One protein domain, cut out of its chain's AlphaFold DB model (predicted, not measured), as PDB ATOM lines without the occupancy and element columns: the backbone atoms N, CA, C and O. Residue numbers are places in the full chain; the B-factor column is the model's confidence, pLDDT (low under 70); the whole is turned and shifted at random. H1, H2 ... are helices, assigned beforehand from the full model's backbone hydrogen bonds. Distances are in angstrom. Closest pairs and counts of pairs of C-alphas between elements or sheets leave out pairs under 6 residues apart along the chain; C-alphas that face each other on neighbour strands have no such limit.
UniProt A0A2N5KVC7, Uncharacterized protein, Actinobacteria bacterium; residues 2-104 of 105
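AT A GLANCE: This is residues 2 to 104 of the 105 residues of an uncharacterized protein of Actinobacteria bacterium (UniProt A0A2N5KVC7). Three long helices fold back on one another in a zigzag: H3 and H4 make a V joined at one end, and H5 returns along H4. A small hairpin of two short helices, H1 and H2, sits at the open end of the V, where H1 packs on residues 27 to 35 of H3. The printed part has 103 residues with five named helices, H1 to H5 in chain order, and no named strand; the class is all helix. It is compact, with a radius of gyration of the C-alphas of 14.9 A, yet elongated, spanning 46 by 27 by 16 A.

HOW THE PARTS SIT: Begin with H1, residues 2 to 9, and H2, residues 11 to 18, a helical hairpin that touches at the C-alphas of Ala 7 and Phe 14, 5.5 A apart. H1 also touches H3, residues 24 to 46, at a steep tilt of 52 degrees, opposite ways; the closest C-alphas, Ala 4 and Gly 31, are 4.4 A apart. H3 forms a hairpin with H4, residues 52 to 74, at a tilt of 36 degrees, only just steep; residues 37 to 44 touch 54 to 61, closest at the C-alphas of Leu 41 and Gly 58, 6.9 A. H4 and H5, residues 82 to 102, form another hairpin at a shallow tilt of 29 degrees, with the C-alphas of Ala 66 and Gly 86 closest, 5.3 A. H3 and H5 are apart. Every O i to N i+4 pair is within hydrogen-bond range in H1, H3, H4 and H5, and 3 of 4 in H2.

IN THESE COORDINATES: Find C-alpha 2 at (219.056, 162.116, 180.982), where H1 begins. From C-alpha 24 at (202.727, 160.215, 175.749), H3 runs 32.5 A; H4 then runs 31.9 A, and H5 runs 30.4 A to C-alpha 102 at (231.048, 150.321, 203.909).

THE WHOLE: The two C-alphas farthest apart, Asp 12 and Lys 104, are 46.4 A apart. The printed part has no cut and no long link. Mean pLDDT of the printed part is 70.7; look for values under 70 in 49 residues, among them 11 to 22 and 72 to 90.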
ATOM      1  N   VAL A   2     218.958 161.344 182.242       59.34
ATOM      2  CA  VAL A   2     219.056 162.116 180.982       59.34
ATOM      3  C   VAL A   2     217.936 161.746 179.999       59.34
ATOM      4  O   VAL A   2     217.335 162.624 179.390       59.34
ATOM      5  N   THR A   3     217.578 160.464 179.925       63.38
ATOM      6  CA  THR A   3     216.446 159.926 179.150       63.38
ATOM      7  C   THR A   3     215.098 160.502 179.602       63.38
ATOM      8  O   THR A   3     214.312 160.964 178.778       63.38
ATOM      9  N   ALA A   4     214.861 160.567 180.915       61.75
ATOM     10  CA  ALA A   4     213.662 161.157 181.516       61.75
ATOM     11  C   ALA A   4     213.524 162.667 181.236       61.75
ATOM     12  O   ALA A   4     212.447 163.137 180.867       61.75
ATOM     13  N   LEU A   5     214.617 163.427 181.369       64.25
ATOM     14  CA  LEU A   5     214.635 164.858 181.048       64.25
ATOM     15  C   LEU A   5     214.433 165.097 179.546       64.25
ATOM     16  O   LEU A   5     213.678 165.984 179.158       64.25
ATOM     17  N   TRP A   6     215.040 164.275 178.693       62.88
ATOM     18  CA  TRP A   6     214.852 164.366 177.247       62.88
ATOM     19  C   TRP A   6     213.401 164.106 176.836       62.88
ATOM     20  O   TRP A   6     212.843 164.869 176.048       62.88
ATOM     21  N   ALA A   7     212.753 163.104 177.430       60.81
ATOM     22  CA  ALA A   7     211.343 162.832 177.186       60.81
ATOM     23  C   ALA A   7     210.419 163.969 177.665       60.81
ATOM     24  O   ALA A   7     209.376 164.206 177.060       60.81
ATOM     25  N   LEU A   8     210.799 164.707 178.716       61.94
ATOM     26  CA  LEU A   8     210.062 165.884 179.187       61.94
ATOM     27  C   LEU A   8     210.184 167.082 178.241       61.94
ATOM     28  O   LEU A   8     209.180 167.730 177.946       61.94
ATOM     29  N   PHE A   9     211.397 167.370 177.767       68.44
ATOM     30  CA  PHE A   9     211.666 168.536 176.920       68.44
ATOM     31  C   PHE A   9     211.331 168.305 175.446       68.44
ATOM     32  O   PHE A   9     210.952 169.244 174.750       68.44
ATOM     33  N   SER A  10     211.467 167.075 174.948       72.50
ATOM     34  CA  SER A  10     211.204 166.766 173.547       72.50
ATOM     35  C   SER A  10     210.755 165.320 173.350       72.50
ATOM     36  O   SER A  10     211.520 164.450 172.930       72.50
ATOM     37  N   VAL A  11     209.464 165.087 173.606       65.88
ATOM     38  CA  VAL A  11     208.800 163.801 173.349       65.88
ATOM     39  C   VAL A  11     208.992 163.351 171.902       65.88
ATOM     40  O   VAL A  11     209.264 162.178 171.680       65.88
ATOM     41  N   ASP A  12     208.874 164.248 170.920       67.19
ATOM     42  CA  ASP A  12     208.960 163.870 169.504       67.19
ATOM     43  C   ASP A  12     210.347 163.327 169.143       67.19
ATOM     44  O   ASP A  12     210.477 162.324 168.441       67.19
ATOM     45  N   THR A  13     211.405 163.953 169.665       65.88
ATOM     46  CA  THR A  13     212.787 163.513 169.425       65.88
ATOM     47  C   THR A  13     213.123 162.263 170.235       65.88
ATOM     48  O   THR A  13     213.864 161.404 169.764       65.88
ATOM     49  N   PHE A  14     212.520 162.119 171.414       63.34
ATOM     50  CA  PHE A  14     212.605 160.910 172.224       63.34
ATOM     51  C   PHE A  14     211.945 159.714 171.519       63.34
ATOM     52  O   PHE A  14     212.581 158.677 171.335       63.34
ATOM     53  N   GLN A  15     210.718 159.874 171.019       68.44
ATOM     54  CA  GLN A  15     210.001 158.831 170.280       68.44
ATOM     55  C   GLN A  15     210.684 158.448 168.966       68.44
ATOM     56  O   GLN A  15     210.608 157.287 168.566       68.44
ATOM     57  N   LYS A  16     211.410 159.370 168.321       69.31
ATOM     58  CA  LYS A  16     212.247 159.035 167.156       69.31
ATOM     59  C   LYS A  16     213.323 157.992 167.470       69.31
ATOM     60  O   LYS A  16     213.679 157.228 166.583       69.31
ATOM     61  N   VAL A  17     213.826 157.944 168.706       63.84
ATOM     62  CA  VAL A  17     214.893 157.015 169.120       63.84
ATOM     63  C   VAL A  17     214.338 155.793 169.857       63.84
ATOM     64  O   VAL A  17     214.842 154.681 169.699       63.84
ATOM     65  N   THR A  18     213.265 155.961 170.631       63.53
ATOM     66  CA  THR A  18     212.668 154.871 171.418       63.53
ATOM     67  C   THR A  18     211.535 154.126 170.715       63.53
ATOM     68  O   THR A  18     211.066 153.113 171.234       63.53
ATOM     69  N   GLY A  19     211.081 154.633 169.567       64.88
ATOM     70  CA  GLY A  19     209.856 154.209 168.894       64.88
ATOM     71  C   GLY A  19     208.618 154.990 169.367       64.88
ATOM     72  O   GLY A  19     208.640 155.587 170.454       64.88
ATOM     73  N   PRO A  20     207.538 154.995 168.561       67.25
ATOM     74  CA  PRO A  20     206.303 155.705 168.873       67.25
ATOM     75  C   PRO A  20     205.668 155.158 170.155       67.25
ATOM     76  O   PRO A  20     205.553 153.947 170.349       67.25
ATOM     77  N   LYS A  21     205.259 156.068 171.041       66.56
ATOM     78  CA  LYS A  21     204.613 155.737 172.318       66.56
ATOM     79  C   LYS A  21     203.150 156.161 172.236       66.56
ATOM     80  O   LYS A  21     202.868 157.337 172.031       66.56
ATOM     81  N   THR A  22     202.233 155.218 172.427       67.44
ATOM     82  CA  THR A  22     200.782 155.470 172.444       67.44
ATOM     83  C   THR A  22     200.387 156.395 173.597       67.44
ATOM     84  O   THR A  22     199.598 157.316 173.414       67.44
ATOM     85  N   ASP A  23     201.008 156.212 174.766       72.75
ATOM     86  CA  ASP A  23     200.703 156.955 175.991       72.75
ATOM     87  C   ASP A  23     201.780 157.998 176.313       72.75
ATOM     88  O   ASP A  23     202.603 157.843 177.217       72.75
ATOM     89  N   VAL A  24     201.777 159.100 175.563       70.56
ATOM     90  CA  VAL A  24     202.727 160.215 175.749       70.56
ATOM     91  C   VAL A  24     202.629 160.850 177.135       70.56
ATOM     92  O   VAL A  24     203.633 161.278 177.706       70.56
ATOM     93  N   TRP A  25     201.416 160.916 177.681       71.19
ATOM     94  CA  TRP A  25     201.176 161.472 179.006       71.19
ATOM     95  C   TRP A  25     201.937 160.677 180.075       71.19
ATOM     96  O   TRP A  25     202.641 161.285 180.871       71.19
ATOM     97  N   LEU A  26     201.908 159.338 180.011       71.56
ATOM     98  CA  LEU A  26     202.587 158.442 180.949       71.56
ATOM     99  C   LEU A  26     204.104 158.662 180.948       71.56
ATOM    100  O   LEU A  26     204.727 158.708 182.008       71.56
ATOM    101  N   VAL A  27     204.691 158.859 179.764       70.44
ATOM    102  CA  VAL A  27     206.123 159.158 179.611       70.44
ATOM    103  C   VAL A  27     206.495 160.444 180.349       70.44
ATOM    104  O   VAL A  27     207.500 160.478 181.061       70.44
ATOM    105  N   LYS A  28     205.673 161.493 180.235       65.69
ATOM    106  CA  LYS A  28     205.903 162.754 180.952       65.69
ATOM    107  C   LYS A  28     205.760 162.567 182.461       65.69
ATOM    108  O   LYS A  28     206.619 163.040 183.198       65.69
ATOM    109  N   THR A  29     204.735 161.852 182.927       71.44
ATOM    110  CA  THR A  29     204.512 161.626 184.365       71.44
ATOM    111  C   THR A  29     205.672 160.865 185.004       71.44
ATOM    112  O   THR A  29     206.183 161.276 186.045       71.44
ATOM    113  N   VAL A  30     206.137 159.793 184.354       77.88
ATOM    114  CA  VAL A  30     207.310 159.028 184.805       77.88
ATOM    115  C   VAL A  30     208.568 159.894 184.742       77.88
ATOM    116  O   VAL A  30     209.357 159.888 185.682       77.88
ATOM    117  N   GLY A  31     208.729 160.700 183.687       72.81
ATOM    118  CA  GLY A  31     209.838 161.641 183.562       72.81
ATOM    119  C   GLY A  31     209.926 162.624 184.734       72.81
ATOM    120  O   GLY A  31     211.003 162.787 185.312       72.81
ATOM    121  N   VAL A  32     208.799 163.233 185.131       75.25
ATOM    122  CA  VAL A  32     208.730 164.128 186.305       75.25
ATOM    123  C   VAL A  32     209.092 163.378 187.584       75.25
ATOM    124  O   VAL A  32     209.880 163.880 188.386       75.25
ATOM    125  N   LEU A  33     208.553 162.171 187.770       79.38
ATOM    126  CA  LEU A  33     208.805 161.365 188.963       79.38
ATOM    127  C   LEU A  33     210.292 161.006 189.102       79.38
ATOM    128  O   LEU A  33     210.882 161.212 190.162       79.38
ATOM    129  N   VAL A  34     210.921 160.533 188.024       80.69
ATOM    130  CA  VAL A  34     212.353 160.189 188.004       80.69
ATOM    131  C   VAL A  34     213.220 161.428 188.227       80.69
ATOM    132  O   VAL A  34     214.216 161.356 188.949       80.69
ATOM    133  N   ALA A  35     212.845 162.578 187.658       75.25
ATOM    134  CA  ALA A  35     213.548 163.838 187.894       75.25
ATOM    135  C   ALA A  35     213.465 164.271 189.369       75.25
ATOM    136  O   ALA A  35     214.479 164.674 189.941       75.25
ATOM    137  N   ALA A  36     212.296 164.137 190.002       82.56
ATOM    138  CA  ALA A  36     212.111 164.453 191.416       82.56
ATOM    139  C   ALA A  36     212.930 163.524 192.328       82.56
ATOM    140  O   ALA A  36     213.632 164.006 193.219       82.56
ATOM    141  N   ILE A  37     212.903 162.209 192.073       84.94
ATOM    142  CA  ILE A  37     213.686 161.220 192.828       84.94
ATOM    143  C   ILE A  37     215.182 161.502 192.677       84.94
ATOM    144  O   ILE A  37     215.890 161.648 193.673       84.94
ATOM    145  N   GLY A  38     215.671 161.634 191.443       79.25
ATOM    146  CA  GLY A  38     217.088 161.888 191.204       79.25
ATOM    147  C   GLY A  38     217.551 163.247 191.738       79.25
ATOM    148  O   GLY A  38     218.665 163.351 192.245       79.25
ATOM    149  N   GLY A  39     216.691 164.269 191.717       80.88
ATOM    150  CA  GLY A  39     216.948 165.554 192.369       80.88
ATOM    151  C   GLY A  39     217.086 165.421 193.888       80.88
ATOM    152  O   GLY A  39     218.039 165.948 194.463       80.88
ATOM    153  N   ALA A  40     216.192 164.672 194.539       84.88
ATOM    154  CA  ALA A  40     216.266 164.416 195.978       84.88
ATOM    155  C   ALA A  40     217.549 163.657 196.364       84.88
ATOM    156  O   ALA A  40     218.250 164.075 197.288       84.88
ATOM    157  N   LEU A  41     217.899 162.603 195.618       83.31
ATOM    158  CA  LEU A  41     219.139 161.842 195.816       83.31
ATOM    159  C   LEU A  41     220.386 162.708 195.561       83.31
ATOM    160  O   LEU A  41     221.339 162.663 196.336       83.31
ATOM    161  N   GLY A  42     220.369 163.547 194.522       82.44
ATOM    162  CA  GLY A  42     221.467 164.464 194.208       82.44
ATOM    163  C   GLY A  42     221.695 165.512 195.299       82.44
ATOM    164  O   GLY A  42     222.833 165.753 195.702       82.44
ATOM    165  N   VAL A  43     220.620 166.093 195.840       85.50
ATOM    166  CA  VAL A  43     220.700 167.034 196.970       85.50
ATOM    167  C   VAL A  43     221.192 166.335 198.239       85.50
ATOM    168  O   VAL A  43     222.002 166.911 198.970       85.50
ATOM    169  N   ALA A  44     220.741 165.107 198.503       85.12
ATOM    170  CA  ALA A  44     221.204 164.308 199.634       85.12
ATOM    171  C   ALA A  44     222.714 164.028 199.567       85.12
ATOM    172  O   ALA A  44     223.427 164.308 200.537       85.12
ATOM    173  N   GLY A  45     223.198 163.583 198.403       82.38
ATOM    174  CA  GLY A  45     224.620 163.339 198.154       82.38
ATOM    175  C   GLY A  45     225.457 164.618 198.238       82.38
ATOM    176  O   GLY A  45     226.498 164.638 198.895       82.38
ATOM    177  N   TYR A  46     224.970 165.734 197.677       85.62
ATOM    178  CA  TYR A  46     225.639 167.038 197.785       85.62
ATOM    179  C   TYR A  46     225.784 167.499 199.242       85.62
ATOM    180  O   TYR A  46     226.824 168.025 199.641       85.62
ATOM    181  N   ARG A  47     224.758 167.265 200.068       88.12
ATOM    182  CA  ARG A  47     224.769 167.600 201.500       88.12
ATOM    183  C   ARG A  47     225.466 166.551 202.371       88.12
ATOM    184  O   ARG A  47     225.531 166.758 203.582       88.12
ATOM    185  N   ARG A  48     225.958 165.447 201.790       82.44
ATOM    186  CA  ARG A  48     226.515 164.278 202.499       82.44
ATOM    187  C   ARG A  48     225.601 163.765 203.619       82.44
ATOM    188  O   ARG A  48     226.073 163.347 204.676       82.44
ATOM    189  N   ARG A  49     224.283 163.837 203.413       78.00
ATOM    190  CA  ARG A  49     223.274 163.328 204.353       78.00
ATOM    191  C   ARG A  49     222.729 162.011 203.824       78.00
ATOM    192  O   ARG A  49     221.660 161.964 203.229       78.00
ATOM    193  N   GLU A  50     223.502 160.963 204.050       75.50
ATOM    194  CA  GLU A  50     223.180 159.586 203.684       75.50
ATOM    195  C   GLU A  50     222.355 158.957 204.821       75.50
ATOM    196  O   GLU A  50     222.916 158.394 205.761       75.50
ATOM    197  N   THR A  51     221.026 159.115 204.801       86.75
ATOM    198  CA  THR A  51     220.148 158.453 205.784       86.75
ATOM    199  C   THR A  51     219.612 157.124 205.238       86.75
ATOM    200  O   THR A  51     219.520 156.957 204.015       86.75
ATOM    201  N   PRO A  52     219.238 156.159 206.101       79.62
ATOM    202  CA  PRO A  52     218.691 154.875 205.657       79.62
ATOM    203  C   PRO A  52     217.468 155.009 204.738       79.62
ATOM    204  O   PRO A  52     217.305 154.223 203.809       79.62
ATOM    205  N   GLU A  53     216.634 156.027 204.953       85.56
ATOM    206  CA  GLU A  53     215.446 156.320 204.146       85.56
ATOM    207  C   GLU A  53     215.819 156.757 202.725       85.56
ATOM    208  O   GLU A  53     215.166 156.360 201.762       85.56
ATOM    209  N   ILE A  54     216.898 157.533 202.583       86.00
ATOM    210  CA  ILE A  54     217.431 157.969 201.286       86.00
ATOM    211  C   ILE A  54     218.055 156.778 200.556       86.00
ATOM    212  O   ILE A  54     217.828 156.612 199.357       86.00
ATOM    213  N   GLY A  55     218.762 155.907 201.282       78.88
ATOM    214  CA  GLY A  55     219.282 154.654 200.738       78.88
ATOM    215  C   GLY A  55     218.170 153.720 200.250       78.88
ATOM    216  O   GLY A  55     218.269 153.175 199.153       78.88
ATOM    217  N   LEU A  56     217.080 153.582 201.013       84.19
ATOM    218  CA  LEU A  56     215.908 152.799 200.609       84.19
ATOM    219  C   LEU A  56     215.210 153.410 199.388       84.19
ATOM    220  O   LEU A  56     214.854 152.679 198.464       84.19
ATOM    221  N   LEU A  57     215.047 154.736 199.356       84.75
ATOM    222  CA  LEU A  57     214.472 155.448 198.215       84.75
ATOM    223  C   LEU A  57     215.323 155.244 196.956       84.75
ATOM    224  O   LEU A  57     214.781 154.941 195.893       84.75
ATOM    225  N   GLY A  58     216.647 155.366 197.073       83.31
ATOM    226  CA  GLY A  58     217.588 155.154 195.975       83.31
ATOM    227  C   GLY A  58     217.580 153.714 195.470       83.31
ATOM    228  O   GLY A  58     217.372 153.484 194.280       83.31
ATOM    229  N   ALA A  59     217.729 152.740 196.367       76.81
ATOM    230  CA  ALA A  59     217.747 151.325 196.006       76.81
ATOM    231  C   ALA A  59     216.397 150.843 195.448       76.81
ATOM    232  O   ALA A  59     216.364 150.118 194.456       76.81
ATOM    233  N   GLY A  60     215.284 151.262 196.056       81.19
ATOM    234  CA  GLY A  60     213.938 150.883 195.631       81.19
ATOM    235  C   GLY A  60     213.554 151.484 194.281       81.19
ATOM    236  O   GLY A  60     213.020 150.777 193.428       81.19
ATOM    237  N   SER A  61     213.868 152.764 194.053       81.44
ATOM    238  CA  SER A  61     213.594 153.413 192.765       81.44
ATOM    239  C   SER A  61     214.457 152.847 191.636       81.44
ATOM    240  O   SER A  61     213.910 152.486 190.597       81.44
ATOM    241  N   ALA A  62     215.766 152.683 191.855       76.19
ATOM    242  CA  ALA A  62     216.666 152.085 190.870       76.19
ATOM    243  C   ALA A  62     216.308 150.619 190.579       76.19
ATOM    244  O   ALA A  62     216.253 150.214 189.425       76.19
ATOM    245  N   GLY A  63     216.011 149.823 191.612       75.25
ATOM    246  CA  GLY A  63     215.621 148.421 191.438       75.25
ATOM    247  C   GLY A  63     214.282 148.256 190.713       75.25
ATOM    248  O   GLY A  63     214.141 147.367 189.875       75.25
ATOM    249  N   GLY A  64     213.307 149.123 191.001       77.75
ATOM    250  CA  GLY A  64     212.009 149.122 190.327       77.75
ATOM    251  C   GLY A  64     212.110 149.488 188.846       77.75
ATOM    252  O   GLY A  64     211.543 148.782 188.010       77.75
ATOM    253  N   LEU A  65     212.856 150.549 188.518       76.06
ATOM    254  CA  LEU A  65     213.094 150.964 187.131       76.06
ATOM    255  C   LEU A  65     213.858 149.885 186.355       76.06
ATOM    256  O   LEU A  65     213.354 149.410 185.336       76.06
ATOM    257  N   ALA A  66     214.957 149.374 186.915       69.69
ATOM    258  CA  ALA A  66     215.767 148.342 186.274       69.69
ATOM    259  C   ALA A  66     214.979 147.044 186.054       69.69
ATOM    260  O   ALA A  66     215.127 146.381 185.024       69.69
ATOM    261  N   GLY A  67     214.117 146.671 187.006       73.44
ATOM    262  CA  GLY A  67     213.244 145.506 186.886       73.44
ATOM    263  C   GLY A  67     212.226 145.649 185.753       73.44
ATOM    264  O   GLY A  67     212.050 144.715 184.967       73.44
ATOM    265  N   ILE A  68     211.591 146.818 185.632       74.38
ATOM    266  CA  ILE A  68     210.641 147.115 184.551       74.38
ATOM    267  C   ILE A  68     211.361 147.126 183.198       74.38
ATOM    268  O   ILE A  68     210.909 146.449 182.269       74.38
ATOM    269  N   ASP A  69     212.492 147.823 183.097       67.50
ATOM    270  CA  ASP A  69     213.263 147.926 181.859       67.50
ATOM    271  C   ASP A  69     213.769 146.556 181.404       67.50
ATOM    272  O   ASP A  69     213.583 146.184 180.243       67.50
ATOM    273  N   THR A  70     214.304 145.745 182.321       64.12
ATOM    274  CA  THR A  70     214.764 144.383 182.011       64.12
ATOM    275  C   THR A  70     213.602 143.492 181.575       64.12
ATOM    276  O   THR A  70     213.704 142.798 180.561       64.12
ATOM    277  N   TYR A  71     212.471 143.532 182.288       72.19
ATOM    278  CA  TYR A  71     211.306 142.701 181.979       72.19
ATOM    279  C   TYR A  71     210.713 143.023 180.603       72.19
ATOM    280  O   TYR A  71     210.460 142.119 179.800       72.19
ATOM    281  N   TYR A  72     210.495 144.304 180.298       65.75
ATOM    282  CA  TYR A  72     209.870 144.699 179.037       65.75
ATOM    283  C   TYR A  72     210.833 144.685 177.843       65.75
ATOM    284  O   TYR A  72     210.379 144.429 176.720       65.75
ATOM    285  N   THR A  73     212.136 144.873 178.070       60.81
ATOM    286  CA  THR A  73     213.166 144.658 177.040       60.81
ATOM    287  C   THR A  73     213.289 143.172 176.702       60.81
ATOM    288  O   THR A  73     213.254 142.817 175.526       60.81
ATOM    289  N   ALA A  74     213.319 142.279 177.701       59.81
ATOM    290  CA  ALA A  74     213.351 140.826 177.482       59.81
ATOM    291  C   ALA A  74     212.111 140.308 176.733       59.81
ATOM    292  O   ALA A  74     212.182 139.339 175.983       59.81
ATOM    293  N   LYS A  75     210.970 140.990 176.891       65.38
ATOM    294  CA  LYS A  75     209.723 140.690 176.171       65.38
ATOM    295  C   LYS A  75     209.681 141.264 174.744       65.38
ATOM    296  O   LYS A  75     208.650 141.144 174.088       65.38
ATOM    297  N   GLY A  76     210.753 141.921 174.283       55.97
ATOM    298  CA  GLY A  76     210.871 142.506 172.940       55.97
ATOM    299  C   GLY A  76     209.928 143.683 172.678       55.97
ATOM    300  O   GLY A  76     209.684 144.037 171.528       55.97
ATOM    301  N   ARG A  77     209.350 144.272 173.734       57.50
ATOM    302  CA  ARG A  77     208.286 145.282 173.619       57.50
ATOM    303  C   ARG A  77     208.825 146.712 173.559       57.50
ATOM    304  O   ARG A  77     208.072 147.628 173.237       57.50
ATOM    305  N   ILE A  78     210.101 146.911 173.890       56.19
ATOM    306  CA  ILE A  78     210.757 148.219 173.954       56.19
ATOM    307  C   ILE A  78     212.093 148.151 173.201       56.19
ATOM    308  O   ILE A  78     212.761 147.120 173.204       56.19
ATOM    309  N   SER A  79     212.454 149.251 172.531       55.47
ATOM    310  CA  SER A  79     213.704 149.404 171.779       55.47
ATOM    311  C   SER A  79     214.941 149.028 172.620       55.47
ATOM    312  O   SER A  79     215.019 149.436 173.783       55.47
ATOM    313  N   PRO A  80     215.943 148.335 172.040       55.47
ATOM    314  CA  PRO A  80     217.168 147.912 172.731       55.47
ATOM    315  C   PRO A  80     218.004 149.068 173.305       55.47
ATOM    316  O   PRO A  80     218.890 148.832 174.118       55.47
ATOM    317  N   VAL A  81     217.697 150.322 172.954       58.97
ATOM    318  CA  VAL A  81     218.281 151.522 173.578       58.97
ATOM    319  C   VAL A  81     218.046 151.559 175.099       58.97
ATOM    320  O   VAL A  81     218.895 152.064 175.826       58.97
ATOM    321  N   TYR A  82     216.961 150.961 175.606       54.03
ATOM    322  CA  TYR A  82     216.709 150.858 177.052       54.03
ATOM    323  C   TYR A  82     217.645 149.878 177.777       54.03
ATOM    324  O   TYR A  82     217.835 149.995 178.983       54.03
ATOM    325  N   ALA A  83     218.308 148.962 177.062       56.75
ATOM    326  CA  ALA A  83     219.297 148.072 177.672       56.75
ATOM    327  C   ALA A  83     220.530 148.839 178.189       56.75
ATOM    328  O   ALA A  83     221.154 148.417 179.160       56.75
ATOM    329  N   LEU A  84     220.866 149.980 177.571       58.75
ATOM    330  CA  LEU A  84     221.930 150.873 178.043       58.75
ATOM    331  C   LEU A  84     221.533 151.622 179.323       58.75
ATOM    332  O   LEU A  84     222.387 151.811 180.188       58.75
ATOM    333  N   ASP A  85     220.260 152.012 179.460       58.09
ATOM    334  CA  ASP A  85     219.754 152.665 180.680       58.09
ATOM    335  C   ASP A  85     219.785 151.666 181.853       58.09
ATOM    336  O   ASP A  85     220.344 151.972 182.906       58.09
ATOM    337  N   GLY A  86     219.364 150.414 181.630       57.09
ATOM    338  CA  GLY A  86     219.465 149.346 182.636       57.09
ATOM    339  C   GLY A  86     220.904 149.052 183.093       57.09
ATOM    340  O   GLY A  86     221.146 148.754 184.263       57.09
ATOM    341  N   LEU A  87     221.891 149.191 182.204       64.06
ATOM    342  CA  LEU A  87     223.309 149.007 182.536       64.06
ATOM    343  C   LEU A  87     223.832 150.143 183.432       64.06
ATOM    344  O   LEU A  87     224.570 149.891 184.387       64.06
ATOM    345  N   ALA A  88     223.405 151.382 183.175       64.88
ATOM    346  CA  ALA A  88     223.706 152.527 184.031       64.88
ATOM    347  C   ALA A  88     223.021 152.414 185.406       64.88
ATOM    348  O   ALA A  88     223.637 152.728 186.429       64.88
ATOM    349  N   GLU A  89     221.782 151.921 185.453       64.62
ATOM    350  CA  GLU A  89     221.062 151.681 186.707       64.62
ATOM    351  C   GLU A  89     221.713 150.580 187.550       64.62
ATOM    352  O   GLU A  89     221.879 150.763 188.757       64.62
ATOM    353  N   LEU A  90     222.182 149.488 186.936       66.50
ATOM    354  CA  LEU A  90     222.938 148.437 187.630       66.50
ATOM    355  C   LEU A  90     224.243 148.959 188.247       66.50
ATOM    356  O   LEU A  90     224.587 148.580 189.369       66.50
ATOM    357  N   VAL A  91     224.950 149.860 187.558       72.94
ATOM    358  CA  VAL A  91     226.152 150.520 188.097       72.94
ATOM    359  C   VAL A  91     225.802 151.389 189.309       72.94
ATOM    360  O   VAL A  91     226.489 151.330 190.331       72.94
ATOM    361  N   PHE A  92     224.708 152.152 189.240       69.44
ATOM    362  CA  PHE A  92     224.224 152.950 190.371       69.44
ATOM    363  C   PHE A  92     223.815 152.089 191.570       69.44
ATOM    364  O   PHE A  92     224.148 152.418 192.712       69.44
ATOM    365  N   LEU A  93     223.136 150.971 191.318       72.00
ATOM    366  CA  LEU A  93     222.704 150.019 192.339       72.00
ATOM    367  C   LEU A  93     223.918 149.359 193.015       72.00
ATOM    368  O   LEU A  93     223.978 149.285 194.244       72.00
ATOM    369  N   GLY A  94     224.940 148.987 192.237       70.75
ATOM    370  CA  GLY A  94     226.227 148.506 192.751       70.75
ATOM    371  C   GLY A  94     226.955 149.538 193.623       70.75
ATOM    372  O   GLY A  94     227.446 149.194 194.700       70.75
ATOM    373  N   CYS A  95     226.961 150.811 193.217       75.81
ATOM    374  CA  CYS A  95     227.503 151.912 194.021       75.81
ATOM    375  C   CYS A  95     226.777 152.065 195.367       75.81
ATOM    376  O   CYS A  95     227.430 152.193 196.403       75.81
ATOM    377  N   TRP A  96     225.444 151.994 195.380       71.06
ATOM    378  CA  TRP A  96     224.664 152.068 196.619       71.06
ATOM    379  C   TRP A  96     224.895 150.867 197.538       71.06
ATOM    380  O   TRP A  96     225.097 151.052 198.737       71.06
ATOM    381  N   ILE A  97     224.942 149.647 196.995       72.69
ATOM    382  CA  ILE A  97     225.293 148.442 197.765       72.69
ATOM    383  C   ILE A  97     226.685 148.594 198.391       72.69
ATOM    384  O   ILE A  97     226.887 148.252 199.557       72.69
ATOM    385  N   TYR A  98     227.643 149.141 197.646       75.44
ATOM    386  CA  TYR A  98     229.001 149.373 198.131       75.44
ATOM    387  C   TYR A  98     229.068 150.423 199.254       75.44
ATOM    388  O   TYR A  98     229.750 150.219 200.261       75.44
ATOM    389  N   VAL A  99     228.322 151.524 199.135       72.88
ATOM    390  CA  VAL A  99     228.210 152.544 200.193       72.88
ATOM    391  C   VAL A  99     227.539 151.966 201.446       72.88
ATOM    392  O   VAL A  99     228.065 152.118 202.551       72.88
ATOM    393  N   LEU A 100     226.439 151.224 201.287       67.62
ATOM    394  CA  LEU A 100     225.712 150.586 202.393       67.62
ATOM    395  C   LEU A 100     226.539 149.505 203.107       67.62
ATOM    396  O   LEU A 100     226.412 149.331 204.320       67.62
ATOM    397  N   THR A 101     227.399 148.784 202.384       69.06
ATOM    398  CA  THR A 101     228.298 147.776 202.974       69.06
ATOM    399  C   THR A 101     229.524 148.393 203.645       69.06
ATOM    400  O   THR A 101     230.021 147.820 204.615       69.06
ATOM    401  N   ARG A 102     229.980 149.578 203.217       62.34
ATOM    402  CA  ARG A 102     231.048 150.321 203.909       62.34
ATOM    403  C   ARG A 102     230.594 151.020 205.189       62.34
ATOM    404  O   ARG A 102     231.392 151.109 206.111       62.34
ATOM    405  N   GLY A 103     229.342 151.468 205.281       49.25
ATOM    406  CA  GLY A 103     228.803 152.103 206.495       49.25
ATOM    407  C   GLY A 103     228.646 151.169 207.705       49.25
ATOM    408  O   GLY A 103     228.326 151.632 208.793       49.25
ATOM    409  N   LYS A 104     228.860 149.857 207.529       47.62
ATOM    410  CA  LYS A 104     228.819 148.840 208.595       47.62
ATOM    411  C   LYS A 104     230.196 148.467 209.172       47.62
ATOM    412  O   LYS A 104     230.244 147.555 209.995       47.62
TER     413      LYS A 104